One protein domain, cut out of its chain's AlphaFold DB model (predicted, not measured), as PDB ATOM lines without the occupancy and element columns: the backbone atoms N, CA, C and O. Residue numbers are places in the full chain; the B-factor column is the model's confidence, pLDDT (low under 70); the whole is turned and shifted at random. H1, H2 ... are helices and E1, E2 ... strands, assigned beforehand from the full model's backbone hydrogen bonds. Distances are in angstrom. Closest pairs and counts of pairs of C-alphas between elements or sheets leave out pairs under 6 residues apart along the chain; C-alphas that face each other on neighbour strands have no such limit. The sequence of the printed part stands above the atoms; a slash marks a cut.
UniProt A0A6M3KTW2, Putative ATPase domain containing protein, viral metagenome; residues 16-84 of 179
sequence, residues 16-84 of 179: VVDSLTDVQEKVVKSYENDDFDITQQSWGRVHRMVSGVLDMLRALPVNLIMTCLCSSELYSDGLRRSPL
ATOM      1  N   VAL A  16     127.689  93.980 104.208       86.69
ATOM      2  CA  VAL A  16     128.177  95.095 105.022       86.69
ATOM      3  C   VAL A  16     129.700  95.056 105.020       86.69
ATOM      4  O   VAL A  16     130.285  94.016 105.317       86.69
ATOM      5  N   VAL A  17     130.340  96.170 104.672       89.62
ATOM      6  CA  VAL A  17     131.798  96.318 104.732       89.62
ATOM      7  C   VAL A  17     132.145  97.382 105.762       89.62
ATOM      8  O   VAL A  17     131.802  98.552 105.582       89.62
ATOM      9  N   ASP A  18     132.841  96.960 106.813       88.12
ATOM     10  CA  ASP A  18     133.288  97.811 107.914       88.12
ATOM     11  C   ASP A  18     134.818  97.716 108.075       88.12
ATOM     12  O   ASP A  18     135.319  96.655 108.442       88.12
ATOM     13  N   SER A  19     135.611  98.735 107.724       89.88
ATOM     14  CA  SER A  19     135.242 100.001 107.058       89.88
ATOM     15  C   SER A  19     135.975 100.219 105.728       89.88
ATOM     16  O   SER A  19     137.022  99.629 105.453       89.88
ATOM     17  N   LEU A  20     135.450 101.107 104.870       91.56
ATOM     18  CA  LEU A  20     136.157 101.542 103.656       91.56
ATOM     19  C   LEU A  20     137.506 102.200 103.986       91.56
ATOM     20  O   LEU A  20     138.445 102.095 103.195       91.56
ATOM     21  N   THR A  21     137.602 102.853 105.146       92.56
ATOM     22  CA  THR A  21     138.853 103.420 105.653       92.56
ATOM     23  C   THR A  21     139.899 102.324 105.844       92.56
ATOM     24  O   THR A  21     140.992 102.442 105.295       92.56
ATOM     25  N   ASP A  22     139.538 101.209 106.483       91.56
ATOM     26  CA  ASP A  22     140.460 100.089 106.723       91.56
ATOM     27  C   ASP A  22     140.835  99.360 105.430       91.56
ATOM     28  O   ASP A  22     141.972  98.914 105.252       91.56
ATOM     29  N   VAL A  23     139.890  99.241 104.489       91.31
ATOM     30  CA  VAL A  23     140.172  98.702 103.150       91.31
ATOM     31  C   VAL A  23     141.226  99.559 102.455       91.31
ATOM     32  O   VAL A  23     142.197  99.019 101.921       91.31
ATOM     33  N   GLN A  24     141.069 100.885 102.469       91.12
ATOM     34  CA  GLN A  24     142.056 101.774 101.869       91.12
ATOM     35  C   GLN A  24     143.392 101.715 102.612       91.12
ATOM     36  O   GLN A  24     144.422 101.663 101.949       91.12
ATOM     37  N   GLU A  25     143.396 101.674 103.944       90.62
ATOM     38  CA  GLU A  25     144.619 101.576 104.746       90.62
ATOM     39  C   GLU A  25     145.417 100.306 104.412       90.62
ATOM     40  O   GLU A  25     146.627 100.365 104.203       90.62
ATOM     41  N   LYS A  26     144.748  99.156 104.260       89.75
ATOM     42  CA  LYS A  26     145.403  97.906 103.836       89.75
ATOM     43  C   LYS A  26     146.016  98.015 102.440       89.75
ATOM     44  O   LYS A  26     147.112  97.510 102.208       89.75
ATOM     45  N   VAL A  27     145.330  98.682 101.510       89.25
ATOM     46  CA  VAL A  27     145.870  98.937 100.167       89.25
ATOM     47  C   VAL A  27     147.072  99.878 100.244       89.25
ATOM     48  O   VAL A  27     148.090  99.602  99.623       89.25
ATOM     49  N   VAL A  28     146.984 100.957 101.019       88.31
ATOM     50  CA  VAL A  28     148.071 101.922 101.254       88.31
ATOM     51  C   VAL A  28     149.317 101.207 101.777       88.31
ATOM     52  O   VAL A  28     150.352 101.287 101.122       88.31
ATOM     53  N   LYS A  29     149.184 100.395 102.834       86.12
ATOM     54  CA  LYS A  29     150.274  99.583 103.404       86.12
ATOM     55  C   LYS A  29     150.914  98.623 102.401       86.12
ATOM     56  O   LYS A  29     152.105  98.366 102.477       86.12
ATOM     57  N   SER A  30     150.158  98.115 101.423       85.12
ATOM     58  CA  SER A  30     150.728  97.258 100.367       85.12
ATOM     59  C   SER A  30     151.613  98.006  99.355       85.12
ATOM     60  O   SER A  30     152.300  97.371  98.558       85.12
ATOM     61  N   TYR A  31     151.578  99.342  99.366       81.19
ATOM     62  CA  TYR A  31     152.380 100.226  98.513       81.19
ATOM     63  C   TYR A  31     153.366 101.105  99.296       81.19
ATOM     64  O   TYR A  31     154.059 101.916  98.673       81.19
ATOM     65  N   GLU A  32     153.412 100.981 100.622       77.94
ATOM     66  CA  GLU A  32     154.466 101.568 101.444       77.94
ATOM     67  C   GLU A  32     155.766 100.809 101.152       77.94
ATOM     68  O   GLU A  32     155.819  99.582 101.236       77.94
ATOM     69  N   ASN A  33     156.799 101.537 100.731       67.19
ATOM     70  CA  ASN A  33     158.154 100.993 100.670       67.19
ATOM     71  C   ASN A  33     158.770 101.016 102.083       67.19
ATOM     72  O   ASN A  33     158.195 101.616 102.989       67.19
ATOM     73  N   ASP A  34     159.961 100.435 102.252       56.38
ATOM     74  CA  ASP A  34     160.677 100.347 103.540       56.38
ATOM     75  C   ASP A  34     160.870 101.701 104.269       56.38
ATOM     76  O   ASP A  34     161.034 101.726 105.487       56.38
ATOM     77  N   ASP A  35     160.777 102.828 103.554       59.12
ATOM     78  CA  ASP A  35     160.864 104.190 104.103       59.12
ATOM     79  C   ASP A  35     159.501 104.803 104.504       59.12
ATOM     80  O   ASP A  35     159.424 105.995 104.791       59.12
ATOM     81  N   PHE A  36     158.408 104.029 104.496       61.00
ATOM     82  CA  PHE A  36     157.025 104.467 104.786       61.00
ATOM     83  C   PHE A  36     156.480 105.603 103.894       61.00
ATOM     84  O   PHE A  36     155.356 106.067 104.088       61.00
ATOM     85  N   ASP A  37     157.227 106.023 102.871       66.12
ATOM     86  CA  ASP A  37     156.841 107.113 101.981       66.12
ATOM     87  C   ASP A  37     156.158 106.606 100.704       66.12
ATOM     88  O   ASP A  37     156.725 105.889  99.871       66.12
ATOM     89  N   ILE A  38     154.911 107.038 100.506       70.56
ATOM     90  CA  ILE A  38     154.135 106.745  99.299       70.56
ATOM     91  C   ILE A  38     154.397 107.822  98.250       70.56
ATOM     92  O   ILE A  38     153.968 108.971  98.369       70.56
ATOM     93  N   THR A  39     155.036 107.421  97.152       75.62
ATOM     94  CA  THR A  39     155.247 108.307  96.001       75.62
ATOM     95  C   THR A  39     153.921 108.779  95.383       75.62
ATOM     96  O   THR A  39     152.891 108.099  95.436       75.62
ATOM     97  N   GLN A  40     153.931 109.920  94.686       72.69
ATOM     98  CA  GLN A  40     152.749 110.414  93.962       72.69
ATOM     99  C   GLN A  40     152.203 109.394  92.940       72.69
ATOM    100  O   GLN A  40     150.990 109.297  92.739       72.69
ATOM    101  N   GLN A  41     153.080 108.603  92.311       73.75
ATOM    102  CA  GLN A  41     152.672 107.534  91.393       73.75
ATOM    103  C   GLN A  41     151.963 106.388  92.131       73.75
ATOM    104  O   GLN A  41     150.971 105.856  91.619       73.75
ATOM    105  N   SER A  42     152.421 106.046  93.339       79.88
ATOM    106  CA  SER A  42     151.803 105.037  94.206       79.88
ATOM    107  C   SER A  42     150.396 105.452  94.650       79.88
ATOM    108  O   SER A  42     149.480 104.636  94.574       79.88
ATOM    109  N   TRP A  43     150.152 106.736  94.948       84.31
ATOM    110  CA  TRP A  43     148.795 107.245  95.220       84.31
ATOM    111  C   TRP A  43     147.820 107.012  94.059       84.31
ATOM    112  O   TRP A  43     146.670 106.614  94.259       84.31
ATOM    113  N   GLY A  44     148.285 107.197  92.821       83.56
ATOM    114  CA  GLY A  44     147.491 106.887  91.631       83.56
ATOM    115  C   GLY A  44     147.180 105.392  91.471       83.56
ATOM    116  O   GLY A  44     146.195 105.042  90.816       83.56
ATOM    117  N   ARG A  45     147.999 104.498  92.041       86.19
ATOM    118  CA  ARG A  45     147.746 103.046  92.079       86.19
ATOM    119  C   ARG A  45     146.774 102.684  93.197       86.19
ATOM    120  O   ARG A  45     145.791 102.011  92.907       86.19
ATOM    121  N   VAL A  46     146.966 103.224  94.403       87.75
ATOM    122  CA  VAL A  46     146.033 103.083  95.536       87.75
ATOM    123  C   VAL A  46     144.617 103.467  95.106       87.75
ATOM    124  O   VAL A  46     143.695 102.668  95.238       87.75
ATOM    125  N   HIS A  47     144.437 104.648  94.504       88.06
ATOM    126  CA  HIS A  47     143.115 105.091  94.049       88.06
ATOM    127  C   HIS A  47     142.501 104.147  93.012       88.06
ATOM    128  O   HIS A  47     141.302 103.880  93.077       88.06
ATOM    129  N   ARG A  48     143.295 103.642  92.058       88.75
ATOM    130  CA  ARG A  48     142.816 102.689  91.046       88.75
ATOM    131  C   ARG A  48     142.404 101.361  91.669       88.75
ATOM    132  O   ARG A  48     141.356 100.842  91.308       88.75
ATOM    133  N   MET A  49     143.184 100.852  92.617       90.56
ATOM    134  CA  MET A  49     142.901  99.596  93.305       90.56
ATOM    135  C   MET A  49     141.627  99.700  94.148       90.56
ATOM    136  O   MET A  49     140.726  98.884  93.987       90.56
ATOM    137  N   VAL A  50     141.498 100.746  94.971       91.56
ATOM    138  CA  VAL A  50     140.285 100.964  95.779       91.56
ATOM    139  C   VAL A  50     139.067 101.205  94.885       91.56
ATOM    140  O   VAL A  50     138.011 100.636  95.135       91.56
ATOM    141  N   SER A  51     139.208 101.980  93.804       90.94
ATOM    142  CA  SER A  51     138.130 102.164  92.819       90.94
ATOM    143  C   SER A  51     137.701 100.838  92.187       90.94
ATOM    144  O   SER A  51     136.511 100.574  92.097       90.94
ATOM    145  N   GLY A  52     138.657  99.981  91.815       91.12
ATOM    146  CA  GLY A  52     138.374  98.653  91.271       91.12
ATOM    147  C   GLY A  52     137.666  97.742  92.274       91.12
ATOM    148  O   GLY A  52     136.730  97.041  91.905       91.12
ATOM    149  N   VAL A  53     138.043  97.796  93.557       91.06
ATOM    150  CA  VAL A  53     137.320  97.094  94.631       91.06
ATOM    151  C   VAL A  53     135.880  97.594  94.733       91.06
ATOM    152  O   VAL A  53     134.960  96.782  94.770       91.06
ATOM    153  N   LEU A  54     135.663  98.911  94.715       90.94
ATOM    154  CA  LEU A  54     134.318  99.490  94.742       90.94
ATOM    155  C   LEU A  54     133.494  99.106  93.504       90.94
ATOM    156  O   LEU A  54     132.310  98.805  93.640       90.94
ATOM    157  N   ASP A  55     134.103  99.065  92.316       89.31
ATOM    158  CA  ASP A  55     133.443  98.619  91.085       89.31
ATOM    159  C   ASP A  55     133.036  97.139  91.165       89.31
ATOM    160  O   ASP A  55     131.904  96.795  90.822       89.31
ATOM    161  N   MET A  56     133.916  96.271  91.682       89.94
ATOM    162  CA  MET A  56     133.613  94.851  91.895       89.94
ATOM    163  C   MET A  56     132.484  94.653  92.906       89.94
ATOM    164  O   MET A  56     131.537  93.922  92.628       89.94
ATOM    165  N   LEU A  57     132.548  95.329  94.058       88.62
ATOM    166  CA  LEU A  57     131.516  95.244  95.095       88.62
ATOM    167  C   LEU A  57     130.162  95.748  94.587       88.62
ATOM    168  O   LEU A  57     129.129  95.152  94.876       88.62
ATOM    169  N   ARG A  58     130.162  96.817  93.785       83.19
ATOM    170  CA  ARG A  58     128.954  97.384  93.177       83.19
ATOM    171  C   ARG A  58     128.333  96.475  92.111       83.19
ATOM    172  O   ARG A  58     127.133  96.568  91.871       83.19
ATOM    173  N   ALA A  59     129.129  95.636  91.450       82.75
ATOM    174  CA  ALA A  59     128.638  94.685  90.456       82.75
ATOM    175  C   ALA A  59     127.937  93.467  91.084       82.75
ATOM    176  O   ALA A  59     127.279  92.706  90.372       82.75
ATOM    177  N   LEU A  60     128.062  93.270  92.400       80.50
ATOM    178  CA  LEU A  60     127.399  92.171  93.089       80.50
ATOM    179  C   LEU A  60     125.873  92.377  93.102       80.50
ATOM    180  O   LEU A  60     125.401  93.485  93.355       80.50
ATOM    181  N   PRO A  61     125.072  91.313  92.903       78.69
ATOM    182  CA  PRO A  61     123.613  91.387  92.940       78.69
ATOM    183  C   PRO A  61     123.094  91.351  94.390       78.69
ATOM    184  O   PRO A  61     122.298  90.488  94.753       78.69
ATOM    185  N   VAL A  62     123.615  92.231  95.248       76.44
ATOM    186  CA  VAL A  62     123.256  92.354  96.670       76.44
ATOM    187  C   VAL A  62     123.221  93.828  97.068       76.44
ATOM    188  O   VAL A  62     123.860  94.668  96.434       76.44
ATOM    189  N   ASN A  63     122.508  94.153  98.143       78.88
ATOM    190  CA  ASN A  63     122.603  95.470  98.761       78.88
ATOM    191  C   ASN A  63     123.999  95.641  99.365       78.88
ATOM    192  O   ASN A  63     124.484  94.752 100.061       78.88
ATOM    193  N   LEU A  64     124.636  96.785  99.133       83.31
ATOM    194  CA  LEU A  64     125.948  97.098  99.692       83.31
ATOM    195  C   LEU A  64     125.818  98.247 100.690       83.31
ATOM    196  O   LEU A  64     125.385  99.340 100.324       83.31
ATOM    197  N   ILE A  65     126.234  98.004 101.930       86.69
ATOM    198  CA  ILE A  65     126.386  99.029 102.963       86.69
ATOM    199  C   ILE A  65     127.870  99.103 103.303       86.69
ATOM    200  O   ILE A  65     128.479  98.093 103.643       86.69
ATOM    201  N   MET A  66     128.462 100.290 103.206       88.75
ATOM    202  CA  MET A  66     129.848 100.505 103.616       88.75
ATOM    203  C   MET A  66     129.908 101.625 104.639       88.75
ATOM    204  O   MET A  66     129.365 102.708 104.409       88.75
ATOM    205  N   THR A  67     130.581 101.368 105.752       90.75
ATOM    206  CA  THR A  67     130.926 102.395 106.733       90.75
ATOM    207  C   THR A  67     132.265 103.022 106.355       90.75
ATOM    208  O   THR A  67     133.066 102.471 105.594       90.75
ATOM    209  N   CYS A  68     132.508 104.223 106.857       89.75
ATOM    210  CA  CYS A  68     133.759 104.938 106.670       89.75
ATOM    211  C   CYS A  68     133.954 105.843 107.882       89.75
ATOM    212  O   CYS A  68     132.984 106.448 108.350       89.75
ATOM    213  N   LEU A  69     135.187 105.947 108.379       89.75
ATOM    214  CA  LEU A  69     135.495 106.939 109.400       89.75
ATOM    215  C   LEU A  69     135.265 108.339 108.825       89.75
ATOM    216  O   LEU A  69     135.409 108.578 107.626       89.75
ATOM    217  N   CYS A  70     134.879 109.279 109.677       84.88
ATOM    218  CA  CYS A  70     134.561 110.641 109.270       84.88
ATOM    219  C   CYS A  70     135.543 111.611 109.921       84.88
ATOM    220  O   CYS A  70     135.672 111.622 111.143       84.88
ATOM    221  N   SER A  71     136.176 112.474 109.127       83.75
ATOM    222  CA  SER A  71     136.787 113.694 109.649       83.75
ATOM    223  C   SER A  71     135.737 114.799 109.728       83.75
ATOM    224  O   SER A  71     134.836 114.892 108.887       83.75
ATOM    225  N   SER A  72     135.831 115.620 110.769       79.50
ATOM    226  CA  SER A  72     135.012 116.817 110.933       79.50
ATOM    227  C   SER A  72     135.943 118.006 111.110       79.50
ATOM    228  O   SER A  72     136.755 118.024 112.029       79.50
ATOM    229  N   GLU A  73     135.828 118.986 110.226       76.75
ATOM    230  CA  GLU A  73     136.641 120.196 110.234       76.75
ATOM    231  C   GLU A  73     135.715 121.409 110.300       76.75
ATOM    232  O   GLU A  73     134.736 121.506 109.554       76.75
ATOM    233  N   LEU A  74     136.004 122.324 111.223       75.06
ATOM    234  CA  LEU A  74     135.257 123.565 111.361       75.06
ATOM    235  C   LEU A  74     135.848 124.612 110.414       75.06
ATOM    236  O   LEU A  74     137.020 124.968 110.527       75.06
ATOM    237  N   TYR A  75     135.028 125.101 109.491       73.25
ATOM    238  CA  TYR A  75     135.368 126.193 108.587       73.25
ATOM    239  C   TYR A  75     134.584 127.449 108.978       73.25
ATOM    240  O   TYR A  75     133.651 127.398 109.776       73.25
ATOM    241  N   SER A  76     134.946 128.591 108.389       72.50
ATOM    242  CA  SER A  76     134.254 129.867 108.616       72.50
ATOM    243  C   SER A  76     132.779 129.854 108.193       72.50
ATOM    244  O   SER A  76     132.028 130.722 108.616       72.50
ATOM    245  N   ASP A  77     132.378 128.907 107.339       72.94
ATOM    246  CA  ASP A  77     131.006 128.698 106.859       72.94
ATOM    247  C   ASP A  77     130.306 127.496 107.524       72.94
ATOM    248  O   ASP A  77     129.272 127.035 107.042       72.94
ATOM    249  N   GLY A  78     130.881 126.971 108.610       68.44
ATOM    250  CA  GLY A  78     130.291 125.916 109.427       68.44
ATOM    251  C   GLY A  78     131.070 124.599 109.431       68.44
ATOM    252  O   GLY A  78     132.204 124.485 108.957       68.44
ATOM    253  N   LEU A  79     130.455 123.573 110.024       69.62
ATOM    254  CA  LEU A  79     131.059 122.251 110.186       69.62
ATOM    255  C   LEU A  79     131.025 121.469 108.869       69.62
ATOM    256  O   LEU A  79     129.954 121.143 108.350       69.62
ATOM    257  N   ARG A  80     132.199 121.084 108.366       72.00
ATOM    258  CA  ARG A  80     132.323 120.218 107.194       72.00
ATOM    259  C   ARG A  80     132.727 118.815 107.614       72.00
ATOM    260  O   ARG A  80     133.709 118.617 108.319       72.00
ATOM    261  N   ARG A  81     131.960 117.837 107.138       75.69
ATOM    262  CA  ARG A  81     132.225 116.409 107.324       75.69
ATOM    263  C   ARG A  81     132.703 115.794 106.018       75.69
ATOM    264  O   ARG A  81     132.131 116.064 104.957       75.69
ATOM    265  N   SER A  82     133.738 114.972 106.092       78.25
ATOM    266  CA  SER A  82     134.280 114.238 104.948       78.25
ATOM    267  C   SER A  82     134.693 112.829 105.353       78.25
ATOM    268  O   SER A  82     135.121 112.627 106.488       78.25
ATOM    269  N   PRO A  83     134.585 111.847 104.442       84.75
ATOM    270  CA  PRO A  83     135.116 110.523 104.712       84.75
ATOM    271  C   PRO A  83     136.633 110.618 104.907       84.75
ATOM    272  O   PRO A  83     137.329 111.264 104.119       84.75
ATOM    273  N   LEU A  84     137.127 109.981 105.965       88.56
ATOM    274  CA  LEU A  84     138.538 109.875 106.296       88.56
ATOM    275  C   LEU A  84     139.163 108.845 105.353       88.56
ATOM    276  O   LEU A  84     139.262 107.657 105.656       88.56
TER     277      LEU A  84
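What this domain is: This is residues 16 to 84 of the 179 residues of the protein "Putative ATPase domain containing protein" of viral metagenome (UniProt A0A6M3KTW2). Picture a hairpin of two helices, H1 and the longer H2, from which a slender arm made of the strand hairpin E2 and E3 leads away; its tip, residues 74 to 79, sticks out free. Between H2 and that arm the chain passes through the short strand E1, beside which residues 16 to 17 run. The printed part has 69 residues, with two named helices and three named strands in the order H1, H2, E1, E2, E3; E2 and E3 form an antiparallel sheet, and the class is mixed. The whole is loose, with a radius of gyration of the C-alphas of 14.8 A, and flat, spanning 39 by 38 by 17 A.

Where its parts are: Find C-alpha 20 at (136.157, 101.542, 103.656); there H1, residues 20 to 29, begins. H2, residues 40 to 58, runs 27.1 A to C-alpha 58 at (128.954, 97.384, 93.177). Next come E1, residues 63 to 66, E2, residues 70 to 75, and E3, residues 78 to 83, which ends at C-alpha 83, (135.116, 110.523, 104.712).

How they stand to each other: Look at the C-alphas of Val 28 and Val 46, 6.2 A apart, the closest of H1 and H2. These helices touch, H2 with residues 46 to 50 alone, at a steep tilt of 40 degrees, opposite ways. In both, every O i to N i+4 pair is within hydrogen-bond range. E1 pairs with no named strand; residues 16 to 17 pair with its residues 65 to 66, parallel. In the hairpin of E2 and E3, find N 73 and O 80, 2.9 A apart, within hydrogen-bond range. H2 is apart from both strands, and H1 only just from E3, at 8.1 A.

The domain as a whole: The farthest C-alphas, of Pro 61 and Ser 76, are 42.9 A apart. The printed part has no cut, and no link is long. Confidence is under 70 at residues 33 to 37 and 78 to 79.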